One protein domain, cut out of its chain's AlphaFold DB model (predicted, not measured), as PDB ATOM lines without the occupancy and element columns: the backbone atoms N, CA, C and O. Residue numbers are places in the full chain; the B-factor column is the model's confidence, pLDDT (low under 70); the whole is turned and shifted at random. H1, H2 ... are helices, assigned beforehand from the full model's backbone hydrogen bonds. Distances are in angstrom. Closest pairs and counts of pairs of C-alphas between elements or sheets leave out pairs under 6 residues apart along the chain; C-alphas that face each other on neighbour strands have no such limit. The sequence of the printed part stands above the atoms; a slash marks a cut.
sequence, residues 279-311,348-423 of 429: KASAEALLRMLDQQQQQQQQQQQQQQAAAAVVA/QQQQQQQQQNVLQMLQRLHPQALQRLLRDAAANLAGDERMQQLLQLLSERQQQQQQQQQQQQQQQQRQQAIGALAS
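This is residues 279 to 311 and 348 to 423 of the 429 residues of an uncharacterized protein of Eimeria praecox (UniProt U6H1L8). Two long helices, H4 and H1, run roughly the same way with a gap between them, and two shorter helices, H3 and H2, make a cornered strip along this loose, open frame. H3 folds back on the beginning of H4 as a helical hairpin; the later part of H4, residues 412 to 423 among it, sticks out. The printed part has 109 residues, with four named helices in the order H1, H2, H3, H4 and no named strand: all helix. It is loose, with a radius of gyration of the C-alphas of 17.8 A, and spans 61 by 24 by 22 A.

Begin with H4, residues 384 to 423. Its residues 384 to 387 alone touch H3, residues 367 to 380; look at the closest C-alphas, those of Met 387 and Ala 378, 5.8 A apart. This hairpin has a shallow tilt of 30 degrees, opposite ways. H3 and H1, residues 279 to 311, only just touch, and only at their ends, with 3 pairs of C-alphas within 8 A; the closest are Ala 377 and Ala 282, 6.6 A apart. Their tilt is steep, 48 degrees, opposite ways. H2, residues 348 to 364, is near H1 and meets H3 only through their link. H4 is apart from H1 and H2. Every O i to N i+4 pair is within hydrogen-bond range in H1, H2 and H4; in H3, 9 of 10 are.

Find C-alpha 384 at (-11.942, -21.767, -26.106); from there H4 runs 58.0 A to C-alpha 423 at (1.996, -36.564, 28.202). H1 starts at C-alpha 279, (-22.610, -13.113, -18.276), and runs 48.3 A. H2 measures 23.7 A and H3 19.8 A.

The C-alphas farthest apart, Ala 382 and Ser 423, are 62.0 A apart. Residues 312 to 347 are not printed; C-alphas 311 and 348 are 17.9 A apart across this cut. The links H2 to H3 and H3 to H4 are tight. Mean pLDDT of the printed part is 72.8, with 39 residues under 70, among them 348 to 356.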
ATOM      1  N   LYS A 279     -24.079 -12.955 -18.344       61.09
ATOM      2  CA  LYS A 279     -22.610 -13.113 -18.276       61.09
ATOM      3  C   LYS A 279     -22.016 -12.601 -16.947       61.09
ATOM      4  O   LYS A 279     -21.031 -13.144 -16.457       61.09
ATOM      5  N   ALA A 280     -22.684 -11.631 -16.319       64.25
ATOM      6  CA  ALA A 280     -22.389 -11.126 -14.983       64.25
ATOM      7  C   ALA A 280     -22.431 -12.187 -13.862       64.25
ATOM      8  O   ALA A 280     -21.698 -12.047 -12.889       64.25
ATOM      9  N   SER A 281     -23.245 -13.247 -13.959       71.06
ATOM     10  CA  SER A 281     -23.332 -14.280 -12.917       71.06
ATOM     11  C   SER A 281     -22.105 -15.186 -12.901       71.06
ATOM     12  O   SER A 281     -21.640 -15.546 -11.824       71.06
ATOM     13  N   ALA A 282     -21.554 -15.529 -14.069       67.94
ATOM     14  CA  ALA A 282     -20.338 -16.334 -14.163       67.94
ATOM     15  C   ALA A 282     -19.125 -15.559 -13.627       67.94
ATOM     16  O   ALA A 282     -18.355 -16.096 -12.834       67.94
ATOM     17  N   GLU A 283     -18.999 -14.276 -13.981       69.00
ATOM     18  CA  GLU A 283     -17.939 -13.408 -13.452       69.00
ATOM     19  C   GLU A 283     -18.114 -13.120 -11.956       69.00
ATOM     20  O   GLU A 283     -17.132 -13.093 -11.218       69.00
ATOM     21  N   ALA A 284     -19.353 -12.965 -11.476       73.12
ATOM     22  CA  ALA A 284     -19.641 -12.843 -10.049       73.12
ATOM     23  C   ALA A 284     -19.237 -14.104  -9.278       73.12
ATOM     24  O   ALA A 284     -18.671 -14.000  -8.192       73.12
ATOM     25  N   LEU A 285     -19.495 -15.286  -9.843       72.38
ATOM     26  CA  LEU A 285     -19.125 -16.557  -9.233       72.38
ATOM     27  C   LEU A 285     -17.605 -16.738  -9.235       72.38
ATOM     28  O   LEU A 285     -17.063 -17.119  -8.205       72.38
ATOM     29  N   LEU A 286     -16.911 -16.368 -10.321       73.75
ATOM     30  CA  LEU A 286     -15.442 -16.346 -10.367       73.75
ATOM     31  C   LEU A 286     -14.851 -15.403  -9.319       73.75
ATOM     32  O   LEU A 286     -13.974 -15.804  -8.565       73.75
ATOM     33  N   ARG A 287     -15.371 -14.175  -9.211       73.12
ATOM     34  CA  ARG A 287     -14.914 -13.206  -8.205       73.12
ATOM     35  C   ARG A 287     -15.210 -13.653  -6.783       73.12
ATOM     36  O   ARG A 287     -14.388 -13.435  -5.902       73.12
ATOM     37  N   MET A 288     -16.362 -14.279  -6.543       75.75
ATOM     38  CA  MET A 288     -16.660 -14.902  -5.253       75.75
ATOM     39  C   MET A 288     -15.652 -16.019  -4.953       75.75
ATOM     40  O   MET A 288     -15.201 -16.149  -3.818       75.75
ATOM     41  N   LEU A 289     -15.268 -16.793  -5.972       71.00
ATOM     42  CA  LEU A 289     -14.276 -17.857  -5.865       71.00
ATOM     43  C   LEU A 289     -12.877 -17.318  -5.522       71.00
ATOM     44  O   LEU A 289     -12.236 -17.847  -4.613       71.00
ATOM     45  N   ASP A 290     -12.441 -16.261  -6.211       71.38
ATOM     46  CA  ASP A 290     -11.184 -15.547  -5.952       71.38
ATOM     47  C   ASP A 290     -11.183 -14.926  -4.556       71.38
ATOM     48  O   ASP A 290     -10.242 -15.100  -3.784       71.38
ATOM     49  N   GLN A 291     -12.275 -14.256  -4.185       72.94
ATOM     50  CA  GLN A 291     -12.419 -13.654  -2.862       72.94
ATOM     51  C   GLN A 291     -12.348 -14.721  -1.762       72.94
ATOM     52  O   GLN A 291     -11.698 -14.513  -0.736       72.94
ATOM     53  N   GLN A 292     -12.957 -15.888  -1.990       70.12
ATOM     54  CA  GLN A 292     -12.853 -17.024  -1.082       70.12
ATOM     55  C   GLN A 292     -11.411 -17.555  -1.000       70.12
ATOM     56  O   GLN A 292     -10.947 -17.862   0.097       70.12
ATOM     57  N   GLN A 293     -10.684 -17.639  -2.120       69.69
ATOM     58  CA  GLN A 293      -9.285 -18.088  -2.130       69.69
ATOM     59  C   GLN A 293      -8.379 -17.125  -1.352       69.69
ATOM     60  O   GLN A 293      -7.564 -17.554  -0.532       69.69
ATOM     61  N   GLN A 294      -8.559 -15.821  -1.552       74.44
ATOM     62  CA  GLN A 294      -7.755 -14.795  -0.896       74.44
ATOM     63  C   GLN A 294      -7.965 -14.795   0.628       74.44
ATOM     64  O   GLN A 294      -7.004 -14.689   1.393       74.44
ATOM     65  N   GLN A 295      -9.205 -15.011   1.086       70.62
ATOM     66  CA  GLN A 295      -9.501 -15.199   2.511       70.62
ATOM     67  C   GLN A 295      -8.786 -16.423   3.100       70.62
ATOM     68  O   GLN A 295      -8.339 -16.400   4.251       70.62
ATOM     69  N   GLN A 296      -8.652 -17.489   2.312       67.75
ATOM     70  CA  GLN A 296      -8.048 -18.733   2.764       67.75
ATOM     71  C   GLN A 296      -6.526 -18.611   2.955       67.75
ATOM     72  O   GLN A 296      -6.000 -19.064   3.973       67.75
ATOM     73  N   GLN A 297      -5.821 -17.940   2.033       69.31
ATOM     74  CA  GLN A 297      -4.383 -17.668   2.183       69.31
ATOM     75  C   GLN A 297      -4.079 -16.864   3.453       69.31
ATOM     76  O   GLN A 297      -3.111 -17.152   4.161       69.31
ATOM     77  N   GLN A 298      -4.934 -15.898   3.791       69.69
ATOM     78  CA  GLN A 298      -4.761 -15.096   4.999       69.69
ATOM     79  C   GLN A 298      -4.861 -15.913   6.285       69.69
ATOM     80  O   GLN A 298      -4.048 -15.740   7.196       69.69
ATOM     81  N   GLN A 299      -5.836 -16.822   6.372       68.62
ATOM     82  CA  GLN A 299      -5.941 -17.696   7.540       68.62
ATOM     83  C   GLN A 299      -4.721 -18.603   7.691       68.62
ATOM     84  O   GLN A 299      -4.329 -18.914   8.818       68.62
ATOM     85  N   GLN A 300      -4.115 -19.021   6.580       66.56
ATOM     86  CA  GLN A 300      -2.904 -19.831   6.614       66.56
ATOM     87  C   GLN A 300      -1.703 -19.041   7.136       66.56
ATOM     88  O   GLN A 300      -0.984 -19.540   8.000       66.56
ATOM     89  N   GLN A 301      -1.528 -17.790   6.697       70.44
ATOM     90  CA  GLN A 301      -0.489 -16.919   7.253       70.44
ATOM     91  C   GLN A 301      -0.685 -16.670   8.746       70.44
ATOM     92  O   GLN A 301       0.288 -16.687   9.493       70.44
ATOM     93  N   GLN A 302      -1.926 -16.505   9.215       68.38
ATOM     94  CA  GLN A 302      -2.177 -16.368  10.652       68.38
ATOM     95  C   GLN A 302      -1.838 -17.629  11.434       68.38
ATOM     96  O   GLN A 302      -1.301 -17.526  12.532       68.38
ATOM     97  N   GLN A 303      -2.108 -18.811  10.886       67.88
ATOM     98  CA  GLN A 303      -1.720 -20.060  11.538       67.88
ATOM     99  C   GLN A 303      -0.211 -20.245  11.559       67.88
ATOM    100  O   GLN A 303       0.320 -20.658  12.580       67.88
ATOM    101  N   GLN A 304       0.487 -19.917  10.472       67.88
ATOM    102  CA  GLN A 304       1.945 -19.981  10.442       67.88
ATOM    103  C   GLN A 304       2.561 -18.964  11.398       67.88
ATOM    104  O   GLN A 304       3.488 -19.310  12.119       67.88
ATOM    105  N   ALA A 305       2.013 -17.750  11.473       66.00
ATOM    106  CA  ALA A 305       2.459 -16.743  12.425       66.00
ATOM    107  C   ALA A 305       2.181 -17.175  13.872       66.00
ATOM    108  O   ALA A 305       3.077 -17.119  14.703       66.00
ATOM    109  N   ALA A 306       0.978 -17.665  14.178       67.75
ATOM    110  CA  ALA A 306       0.640 -18.150  15.514       67.75
ATOM    111  C   ALA A 306       1.491 -19.367  15.908       67.75
ATOM    112  O   ALA A 306       2.032 -19.406  17.008       67.75
ATOM    113  N   ALA A 307       1.674 -20.327  14.999       67.56
ATOM    114  CA  ALA A 307       2.534 -21.484  15.217       67.56
ATOM    115  C   ALA A 307       4.005 -21.080  15.369       67.56
ATOM    116  O   ALA A 307       4.694 -21.649  16.207       67.56
ATOM    117  N   ALA A 308       4.481 -20.087  14.614       69.44
ATOM    118  CA  ALA A 308       5.829 -19.546  14.759       69.44
ATOM    119  C   ALA A 308       6.010 -18.843  16.108       69.44
ATOM    120  O   ALA A 308       7.046 -19.020  16.736       69.44
ATOM    121  N   VAL A 309       5.002 -18.110  16.593       72.38
ATOM    122  CA  VAL A 309       5.031 -17.487  17.926       72.38
ATOM    123  C   VAL A 309       5.056 -18.552  19.024       72.38
ATOM    124  O   VAL A 309       5.856 -18.445  19.949       72.38
ATOM    125  N   VAL A 310       4.248 -19.611  18.908       73.50
ATOM    126  CA  VAL A 310       4.265 -20.731  19.867       73.50
ATOM    127  C   VAL A 310       5.596 -21.487  19.812       73.50
ATOM    128  O   VAL A 310       6.164 -21.800  20.853       73.50
ATOM    129  N   ALA A 311       6.137 -21.735  18.617       72.44
ATOM    130  CA  ALA A 311       7.434 -22.386  18.451       72.44
ATOM    131  C   ALA A 311       8.586 -21.526  18.996       72.44
ATOM    132  O   ALA A 311       9.497 -22.060  19.619       72.44
ATOM    133  N   GLN A 348     -10.744 -20.914  16.857       63.53
ATOM    134  CA  GLN A 348     -10.154 -20.889  15.522       63.53
ATOM    135  C   GLN A 348     -10.320 -22.231  14.799       63.53
ATOM    136  O   GLN A 348     -10.671 -22.243  13.620       63.53
ATOM    137  N   GLN A 349     -10.159 -23.357  15.498       67.62
ATOM    138  CA  GLN A 349     -10.369 -24.694  14.939       67.62
ATOM    139  C   GLN A 349     -11.830 -24.912  14.513       67.62
ATOM    140  O   GLN A 349     -12.091 -25.460  13.441       67.62
ATOM    141  N   GLN A 350     -12.792 -24.418  15.298       67.25
ATOM    142  CA  GLN A 350     -14.217 -24.512  14.972       67.25
ATOM    143  C   GLN A 350     -14.583 -23.669  13.736       67.25
ATOM    144  O   GLN A 350     -15.335 -24.117  12.866       67.25
ATOM    145  N   GLN A 351     -13.998 -22.476  13.602       62.94
ATOM    146  CA  GLN A 351     -14.184 -21.633  12.418       62.94
ATOM    147  C   GLN A 351     -13.554 -22.269  11.166       62.94
ATOM    148  O   GLN A 351     -14.121 -22.211  10.073       62.94
ATOM    149  N   GLN A 352     -12.417 -22.948  11.335       66.31
ATOM    150  CA  GLN A 352     -11.766 -23.706  10.270       66.31
ATOM    151  C   GLN A 352     -12.618 -24.895   9.805       66.31
ATOM    152  O   GLN A 352     -12.718 -25.144   8.604       66.31
ATOM    153  N   GLN A 353     -13.283 -25.593  10.733       68.50
ATOM    154  CA  GLN A 353     -14.234 -26.649  10.386       68.50
ATOM    155  C   GLN A 353     -15.422 -26.107   9.597       68.50
ATOM    156  O   GLN A 353     -15.824 -26.743   8.631       68.50
ATOM    157  N   GLN A 354     -15.967 -24.935   9.943       69.62
ATOM    158  CA  GLN A 354     -17.042 -24.338   9.144       69.62
ATOM    159  C   GLN A 354     -16.587 -24.017   7.718       69.62
ATOM    160  O   GLN A 354     -17.313 -24.324   6.775       69.62
ATOM    161  N   GLN A 355     -15.380 -23.470   7.533       65.25
ATOM    162  CA  GLN A 355     -14.852 -23.234   6.186       65.25
ATOM    163  C   GLN A 355     -14.611 -24.533   5.421       65.25
ATOM    164  O   GLN A 355     -15.001 -24.630   4.258       65.25
ATOM    165  N   GLN A 356     -14.021 -25.545   6.063       69.12
ATOM    166  CA  GLN A 356     -13.886 -26.865   5.452       69.12
ATOM    167  C   GLN A 356     -15.238 -27.472   5.109       69.12
ATOM    168  O   GLN A 356     -15.347 -28.126   4.084       69.12
ATOM    169  N   ASN A 357     -16.265 -27.237   5.921       71.00
ATOM    170  CA  ASN A 357     -17.606 -27.729   5.658       71.00
ATOM    171  C   ASN A 357     -18.225 -27.006   4.458       71.00
ATOM    172  O   ASN A 357     -18.748 -27.662   3.572       71.00
ATOM    173  N   VAL A 358     -18.072 -25.682   4.339       70.69
ATOM    174  CA  VAL A 358     -18.495 -24.935   3.138       70.69
ATOM    175  C   VAL A 358     -17.746 -25.417   1.897       70.69
ATOM    176  O   VAL A 358     -18.357 -25.611   0.849       70.69
ATOM    177  N   LEU A 359     -16.442 -25.668   2.006       68.50
ATOM    178  CA  LEU A 359     -15.644 -26.204   0.905       68.50
ATOM    179  C   LEU A 359     -16.015 -27.641   0.563       68.50
ATOM    180  O   LEU A 359     -16.111 -27.951  -0.616       68.50
ATOM    181  N   GLN A 360     -16.279 -28.495   1.552       70.50
ATOM    182  CA  GLN A 360     -16.827 -29.833   1.342       70.50
ATOM    183  C   GLN A 360     -18.221 -29.763   0.743       70.50
ATOM    184  O   GLN A 360     -18.560 -30.623  -0.055       70.50
ATOM    185  N   MET A 361     -19.022 -28.752   1.078       69.88
ATOM    186  CA  MET A 361     -20.334 -28.529   0.483       69.88
ATOM    187  C   MET A 361     -20.187 -28.109  -0.985       69.88
ATOM    188  O   MET A 361     -20.901 -28.631  -1.835       69.88
ATOM    189  N   LEU A 362     -19.197 -27.264  -1.303       68.75
ATOM    190  CA  LEU A 362     -18.809 -26.938  -2.679       68.75
ATOM    191  C   LEU A 362     -18.199 -28.129  -3.431       68.75
ATOM    192  O   LEU A 362     -18.376 -28.232  -4.638       68.75
ATOM    193  N   GLN A 363     -17.491 -29.026  -2.745       67.88
ATOM    194  CA  GLN A 363     -16.942 -30.253  -3.332       67.88
ATOM    195  C   GLN A 363     -18.014 -31.336  -3.503       67.88
ATOM    196  O   GLN A 363     -17.944 -32.140  -4.429       67.88
ATOM    197  N   ARG A 364     -19.015 -31.364  -2.613       67.19
ATOM    198  CA  ARG A 364     -20.206 -32.217  -2.713       67.19
ATOM    199  C   ARG A 364     -21.161 -31.730  -3.783       67.19
ATOM    200  O   ARG A 364     -21.927 -32.538  -4.308       67.19
ATOM    201  N   LEU A 365     -21.133 -30.435  -4.097       68.06
ATOM    202  CA  LEU A 365     -21.738 -29.913  -5.309       68.06
ATOM    203  C   LEU A 365     -21.131 -30.685  -6.476       68.06
ATOM    204  O   LEU A 365     -19.929 -30.643  -6.724       68.06
ATOM    205  N   HIS A 366     -21.985 -31.486  -7.112       63.00
ATOM    206  CA  HIS A 366     -21.572 -32.528  -8.036       63.00
ATOM    207  C   HIS A 366     -20.608 -31.937  -9.079       63.00
ATOM    208  O   HIS A 366     -20.966 -30.937  -9.713       63.00
ATOM    209  N   PRO A 367     -19.426 -32.533  -9.319       64.06
ATOM    210  CA  PRO A 367     -18.472 -32.010 -10.298       64.06
ATOM    211  C   PRO A 367     -19.100 -31.898 -11.692       64.06
ATOM    212  O   PRO A 367     -18.743 -31.013 -12.459       64.06
ATOM    213  N   GLN A 368     -20.113 -32.720 -11.986       72.88
ATOM    214  CA  GLN A 368     -20.908 -32.621 -13.208       72.88
ATOM    215  C   GLN A 368     -21.820 -31.392 -13.260       72.88
ATOM    216  O   GLN A 368     -22.036 -30.863 -14.343       72.88
ATOM    217  N   ALA A 369     -22.363 -30.931 -12.129       76.50
ATOM    218  CA  ALA A 369     -23.153 -29.703 -12.075       76.50
ATOM    219  C   ALA A 369     -22.251 -28.489 -12.300       76.50
ATOM    220  O   ALA A 369     -22.591 -27.611 -13.087       76.50
ATOM    221  N   LEU A 370     -21.064 -28.490 -11.685       73.69
ATOM    222  CA  LEU A 370     -20.062 -27.449 -11.889       73.69
ATOM    223  C   LEU A 370     -19.528 -27.463 -13.330       73.69
ATOM    224  O   LEU A 370     -19.457 -26.414 -13.960       73.69
ATOM    225  N   GLN A 371     -19.254 -28.644 -13.895       72.88
ATOM    226  CA  GLN A 371     -18.891 -28.799 -15.306       72.88
ATOM    227  C   GLN A 371     -20.018 -28.390 -16.254       72.88
ATOM    228  O   GLN A 371     -19.722 -27.779 -17.271       72.88
ATOM    229  N   ARG A 372     -21.291 -28.684 -15.956       77.88
ATOM    230  CA  ARG A 372     -22.426 -28.217 -16.772       77.88
ATOM    231  C   ARG A 372     -22.531 -26.705 -16.745       77.88
ATOM    232  O   ARG A 372     -22.612 -26.097 -17.800       77.88
ATOM    233  N   LEU A 373     -22.442 -26.109 -15.560       75.75
ATOM    234  CA  LEU A 373     -22.516 -24.662 -15.388       75.75
ATOM    235  C   LEU A 373     -21.339 -23.964 -16.084       75.75
ATOM    236  O   LEU A 373     -21.526 -22.946 -16.742       75.75
ATOM    237  N   LEU A 374     -20.143 -24.554 -16.021       72.19
ATOM    238  CA  LEU A 374     -18.969 -24.084 -16.757       72.19
ATOM    239  C   LEU A 374     -19.091 -24.274 -18.260       72.19
ATOM    240  O   LEU A 374     -18.702 -23.386 -19.007       72.19
ATOM    241  N   ARG A 375     -19.632 -25.404 -18.708       75.19
ATOM    242  CA  ARG A 375     -19.846 -25.690 -20.125       75.19
ATOM    243  C   ARG A 375     -20.891 -24.750 -20.719       75.19
ATOM    244  O   ARG A 375     -20.667 -24.232 -21.806       75.19
ATOM    245  N   ASP A 376     -21.964 -24.464 -19.987       75.81
ATOM    246  CA  ASP A 376     -22.991 -23.494 -20.375       75.81
ATOM    247  C   ASP A 376     -22.445 -22.057 -20.344       75.81
ATOM    248  O   ASP A 376     -22.742 -21.254 -21.230       75.81
ATOM    249  N   ALA A 377     -21.592 -21.718 -19.371       69.38
ATOM    250  CA  ALA A 377     -20.900 -20.429 -19.344       69.38
ATOM    251  C   ALA A 377     -19.918 -20.286 -20.516       69.38
ATOM    252  O   ALA A 377     -19.826 -19.221 -21.126       69.38
ATOM    253  N   ALA A 378     -19.214 -21.361 -20.860       68.19
ATOM    254  CA  ALA A 378     -18.225 -21.369 -21.922       68.19
ATOM    255  C   ALA A 378     -18.852 -21.384 -23.321       68.19
ATOM    256  O   ALA A 378     -18.347 -20.711 -24.207       68.19
ATOM    257  N   ALA A 379     -20.013 -22.017 -23.505       73.62
ATOM    258  CA  ALA A 379     -20.798 -21.872 -24.732       73.62
ATOM    259  C   ALA A 379     -21.217 -20.408 -24.996       73.62
ATOM    260  O   ALA A 379     -21.447 -20.022 -26.139       73.62
ATOM    261  N   ASN A 380     -21.287 -19.579 -23.945       71.56
ATOM    262  CA  ASN A 380     -21.648 -18.161 -24.021       71.56
ATOM    263  C   ASN A 380     -20.443 -17.198 -24.068       71.56
ATOM    264  O   ASN A 380     -20.598 -16.016 -24.407       71.56
ATOM    265  N   LEU A 381     -19.248 -17.676 -23.718       63.56
ATOM    266  CA  LEU A 381     -17.983 -16.953 -23.809       63.56
ATOM    267  C   LEU A 381     -17.265 -17.465 -25.058       63.56
ATOM    268  O   LEU A 381     -16.631 -18.507 -25.009       63.56
ATOM    269  N   ALA A 382     -17.401 -16.753 -26.178       56.69
ATOM    270  CA  ALA A 382     -16.938 -17.147 -27.515       56.69
ATOM    271  C   ALA A 382     -15.396 -17.242 -27.685       56.69
ATOM    272  O   ALA A 382     -14.832 -16.649 -28.598       56.69
ATOM    273  N   GLY A 383     -14.705 -17.983 -26.820       67.44
ATOM    274  CA  GLY A 383     -13.277 -18.256 -26.915       67.44
ATOM    275  C   GLY A 383     -12.885 -19.465 -26.068       67.44
ATOM    276  O   GLY A 383     -12.944 -19.407 -24.837       67.44
ATOM    277  N   ASP A 384     -12.442 -20.533 -26.734       75.06
ATOM    278  CA  ASP A 384     -11.942 -21.767 -26.106       75.06
ATOM    279  C   ASP A 384     -10.807 -21.499 -25.098       75.06
ATOM    280  O   ASP A 384     -10.678 -22.201 -24.094       75.06
ATOM    281  N   GLU A 385     -10.034 -20.427 -25.297       78.81
ATOM    282  CA  GLU A 385      -8.929 -20.040 -24.412       78.81
ATOM    283  C   GLU A 385      -9.386 -19.657 -22.998       78.81
ATOM    284  O   GLU A 385      -8.756 -20.048 -22.015       78.81
ATOM    285  N   ARG A 386     -10.512 -18.940 -22.858       71.56
ATOM    286  CA  ARG A 386     -11.023 -18.555 -21.530       71.56
ATOM    287  C   ARG A 386     -11.521 -19.776 -20.764       71.56
ATOM    288  O   ARG A 386     -11.360 -19.839 -19.549       71.56
ATOM    289  N   MET A 387     -12.106 -20.750 -21.464       77.81
ATOM    290  CA  MET A 387     -12.533 -22.013 -20.859       77.81
ATOM    291  C   MET A 387     -11.325 -22.826 -20.390       77.81
ATOM    292  O   MET A 387     -11.350 -23.335 -19.272       77.81
ATOM    293  N   GLN A 388     -10.264 -22.905 -21.204       83.25
ATOM    294  CA  GLN A 388      -9.013 -23.546 -20.799       83.25
ATOM    295  C   GLN A 388      -8.392 -22.857 -19.588       83.25
ATOM    296  O   GLN A 388      -8.049 -23.555 -18.643       83.25
ATOM    297  N   GLN A 389      -8.327 -21.522 -19.546       80.94
ATOM    298  CA  GLN A 389      -7.860 -20.801 -18.354       80.94
ATOM    299  C   GLN A 389      -8.696 -21.132 -17.117       80.94
ATOM    300  O   GLN A 389      -8.152 -21.316 -16.032       80.94
ATOM    301  N   LEU A 390     -10.015 -21.247 -17.266       76.31
ATOM    302  CA  LEU A 390     -10.909 -21.547 -16.153       76.31
ATOM    303  C   LEU A 390     -10.750 -22.998 -15.672       76.31
ATOM    304  O   LEU A 390     -10.715 -23.246 -14.470       76.31
ATOM    305  N   LEU A 391     -10.592 -23.948 -16.597       80.69
ATOM    306  CA  LEU A 391     -10.248 -25.343 -16.301       80.69
ATOM    307  C   LEU A 391      -8.871 -25.459 -15.644       80.69
ATOM    308  O   LEU A 391      -8.737 -26.183 -14.660       80.69
ATOM    309  N   GLN A 392      -7.876 -24.723 -16.145       86.56
ATOM    310  CA  GLN A 392      -6.531 -24.652 -15.582       86.56
ATOM    311  C   GLN A 392      -6.609 -24.162 -14.137       86.56
ATOM    312  O   GLN A 392      -6.144 -24.860 -13.240       86.56
ATOM    313  N   LEU A 393      -7.297 -23.042 -13.905       78.81
ATOM    314  CA  LEU A 393      -7.474 -22.442 -12.586       78.81
ATOM    315  C   LEU A 393      -8.246 -23.365 -11.636       78.81
ATOM    316  O   LEU A 393      -7.906 -23.469 -10.462       78.81
ATOM    317  N   LEU A 394      -9.244 -24.102 -12.130       78.50
ATOM    318  CA  LEU A 394      -9.929 -25.137 -11.351       78.50
ATOM    319  C   LEU A 394      -9.021 -26.316 -11.005       78.50
ATOM    320  O   LEU A 394      -9.092 -26.806  -9.877       78.50
ATOM    321  N   SER A 395      -8.181 -26.765 -11.938       82.94
ATOM    322  CA  SER A 395      -7.230 -27.851 -11.689       82.94
ATOM    323  C   SER A 395      -6.162 -27.431 -10.678       82.94
ATOM    324  O   SER A 395      -5.881 -28.160  -9.731       82.94
ATOM    325  N   GLU A 396      -5.650 -26.208 -10.811       82.88
ATOM    326  CA  GLU A 396      -4.654 -25.617  -9.926       82.88
ATOM    327  C   GLU A 396      -5.245 -25.415  -8.530       82.88
ATOM    328  O   GLU A 396      -4.633 -25.780  -7.528       82.88
ATOM    329  N   ARG A 397      -6.506 -24.968  -8.450       73.06
ATOM    330  CA  ARG A 397      -7.259 -24.883  -7.195       73.06
ATOM    331  C   ARG A 397      -7.454 -26.251  -6.554       73.06
ATOM    332  O   ARG A 397      -7.288 -26.380  -5.344       73.06
ATOM    333  N   GLN A 398      -7.797 -27.272  -7.337       79.25
ATOM    334  CA  GLN A 398      -7.958 -28.635  -6.833       79.25
ATOM    335  C   GLN A 398      -6.631 -29.183  -6.288       79.25
ATOM    336  O   GLN A 398      -6.604 -29.752  -5.196       79.25
ATOM    337  N   GLN A 399      -5.526 -28.967  -7.003       85.38
ATOM    338  CA  GLN A 399      -4.196 -29.394  -6.574       85.38
ATOM    339  C   GLN A 399      -3.741 -28.654  -5.310       85.38
ATOM    340  O   GLN A 399      -3.292 -29.279  -4.347       85.38
ATOM    341  N   GLN A 400      -3.918 -27.333  -5.275       78.00
ATOM    342  CA  GLN A 400      -3.615 -26.501  -4.113       78.00
ATOM    343  C   GLN A 400      -4.417 -26.953  -2.886       78.00
ATOM    344  O   GLN A 400      -3.875 -27.049  -1.785       78.00
ATOM    345  N   GLN A 401      -5.688 -27.311  -3.078       71.88
ATOM    346  CA  GLN A 401      -6.544 -27.829  -2.014       71.88
ATOM    347  C   GLN A 401      -6.026 -29.166  -1.458       71.88
ATOM    348  O   GLN A 401      -6.055 -29.387  -0.245       71.88
ATOM    349  N   GLN A 402      -5.500 -30.037  -2.321       80.25
ATOM    350  CA  GLN A 402      -4.924 -31.320  -1.919       80.25
ATOM    351  C   GLN A 402      -3.632 -31.138  -1.102       80.25
ATOM    352  O   GLN A 402      -3.459 -31.778  -0.062       80.25
ATOM    353  N   GLN A 403      -2.764 -30.202  -1.504       81.69
ATOM    354  CA  GLN A 403      -1.588 -29.811  -0.714       81.69
ATOM    355  C   GLN A 403      -1.974 -29.250   0.659       81.69
ATOM    356  O   GLN A 403      -1.341 -29.569   1.668       81.69
ATOM    357  N   GLN A 404      -3.026 -28.434   0.714       74.06
ATOM    358  CA  GLN A 404      -3.504 -27.849   1.963       74.06
ATOM    359  C   GLN A 404      -3.973 -28.922   2.954       74.06
ATOM    360  O   GLN A 404      -3.653 -28.849   4.142       74.06
ATOM    361  N   GLN A 405      -4.679 -29.945   2.461       76.06
ATOM    362  CA  GLN A 405      -5.079 -31.095   3.275       76.06
ATOM    363  C   GLN A 405      -3.875 -31.850   3.838       76.06
ATOM    364  O   GLN A 405      -3.874 -32.187   5.022       76.06
ATOM    365  N   GLN A 406      -2.835 -32.077   3.028       80.94
ATOM    366  CA  GLN A 406      -1.615 -32.720   3.517       80.94
ATOM    367  C   GLN A 406      -0.936 -31.896   4.611       80.94
ATOM    368  O   GLN A 406      -0.590 -32.453   5.650       80.94
ATOM    369  N   GLN A 407      -0.794 -30.578   4.435       78.19
ATOM    370  CA  GLN A 407      -0.210 -29.725   5.476       78.19
ATOM    371  C   GLN A 407      -1.014 -29.760   6.776       78.19
ATOM    372  O   GLN A 407      -0.422 -29.810   7.851       78.19
ATOM    373  N   GLN A 408      -2.347 -29.752   6.702       73.44
ATOM    374  CA  GLN A 408      -3.172 -29.855   7.904       73.44
ATOM    375  C   GLN A 408      -3.017 -31.195   8.611       73.44
ATOM    376  O   GLN A 408      -2.898 -31.210   9.834       73.44
ATOM    377  N   GLN A 409      -2.981 -32.306   7.872       77.19
ATOM    378  CA  GLN A 409      -2.703 -33.608   8.476       77.19
ATOM    379  C   GLN A 409      -1.327 -33.618   9.134       77.19
ATOM    380  O   GLN A 409      -1.192 -34.085  10.259       77.19
ATOM    381  N   GLN A 410      -0.324 -33.031   8.483       81.56
ATOM    382  CA  GLN A 410       1.018 -32.931   9.040       81.56
ATOM    383  C   GLN A 410       1.042 -32.075  10.311       81.56
ATOM    384  O   GLN A 410       1.689 -32.449  11.283       81.56
ATOM    385  N   GLN A 411       0.301 -30.962  10.351       76.88
ATOM    386  CA  GLN A 411       0.163 -30.143  11.556       76.88
ATOM    387  C   GLN A 411      -0.590 -30.868  12.669       76.88
ATOM    388  O   GLN A 411      -0.170 -30.773  13.818       76.88
ATOM    389  N   GLN A 412      -1.662 -31.602  12.363       75.44
ATOM    390  CA  GLN A 412      -2.362 -32.419  13.357       75.44
ATOM    391  C   GLN A 412      -1.460 -33.517  13.901       75.44
ATOM    392  O   GLN A 412      -1.388 -33.678  15.112       75.44
ATOM    393  N   GLN A 413      -0.714 -34.212  13.041       80.06
ATOM    394  CA  GLN A 413       0.284 -35.188  13.472       80.06
ATOM    395  C   GLN A 413       1.363 -34.528  14.325       80.06
ATOM    396  O   GLN A 413       1.760 -35.087  15.338       80.06
ATOM    397  N   ARG A 414       1.794 -33.309  13.981       78.25
ATOM    398  CA  ARG A 414       2.749 -32.551  14.796       78.25
ATOM    399  C   ARG A 414       2.177 -32.184  16.157       78.25
ATOM    400  O   ARG A 414       2.874 -32.319  17.149       78.25
ATOM    401  N   GLN A 415       0.927 -31.736  16.220       74.81
ATOM    402  CA  GLN A 415       0.262 -31.410  17.481       74.81
ATOM    403  C   GLN A 415       0.000 -32.658  18.323       74.81
ATOM    404  O   GLN A 415       0.174 -32.609  19.533       74.81
ATOM    405  N   GLN A 416      -0.360 -33.779  17.700       77.31
ATOM    406  CA  GLN A 416      -0.494 -35.068  18.373       77.31
ATOM    407  C   GLN A 416       0.858 -35.571  18.874       77.31
ATOM    408  O   GLN A 416       0.933 -36.041  19.998       77.31
ATOM    409  N   ALA A 417       1.929 -35.408  18.095       78.62
ATOM    410  CA  ALA A 417       3.283 -35.752  18.514       78.62
ATOM    411  C   ALA A 417       3.754 -34.865  19.675       78.62
ATOM    412  O   ALA A 417       4.288 -35.375  20.651       78.62
ATOM    413  N   ILE A 418       3.507 -33.552  19.615       79.69
ATOM    414  CA  ILE A 418       3.821 -32.621  20.710       79.69
ATOM    415  C   ILE A 418       2.979 -32.946  21.950       79.69
ATOM    416  O   ILE A 418       3.509 -32.963  23.055       79.69
ATOM    417  N   GLY A 419       1.689 -33.238  21.782       77.00
ATOM    418  CA  GLY A 419       0.799 -33.637  22.871       77.00
ATOM    419  C   GLY A 419       1.206 -34.966  23.509       77.00
ATOM    420  O   GLY A 419       1.210 -35.070  24.730       77.00
ATOM    421  N   ALA A 420       1.613 -35.948  22.700       78.94
ATOM    422  CA  ALA A 420       2.125 -37.233  23.170       78.94
ATOM    423  C   ALA A 420       3.426 -37.053  23.966       78.94
ATOM    424  O   ALA A 420       3.515 -37.531  25.096       78.94
ATOM    425  N   LEU A 421       4.373 -36.269  23.435       78.75
ATOM    426  CA  LEU A 421       5.622 -35.925  24.121       78.75
ATOM    427  C   LEU A 421       5.378 -35.168  25.433       78.75
ATOM    428  O   LEU A 421       6.082 -35.395  26.411       78.75
ATOM    429  N   ALA A 422       4.372 -34.290  25.480       76.38
ATOM    430  CA  ALA A 422       3.990 -33.601  26.709       76.38
ATOM    431  C   ALA A 422       3.362 -34.555  27.744       76.38
ATOM    432  O   ALA A 422       3.563 -34.363  28.939       76.38
ATOM    433  N   SER A 423       2.626 -35.584  27.305       74.88
ATOM    434  CA  SER A 423       1.996 -36.564  28.202       74.88
ATOM    435  C   SER A 423       2.942 -37.655  28.721       74.88
ATOM    436  O   SER A 423       2.718 -38.168  29.811       74.88
TER     437      SER A 423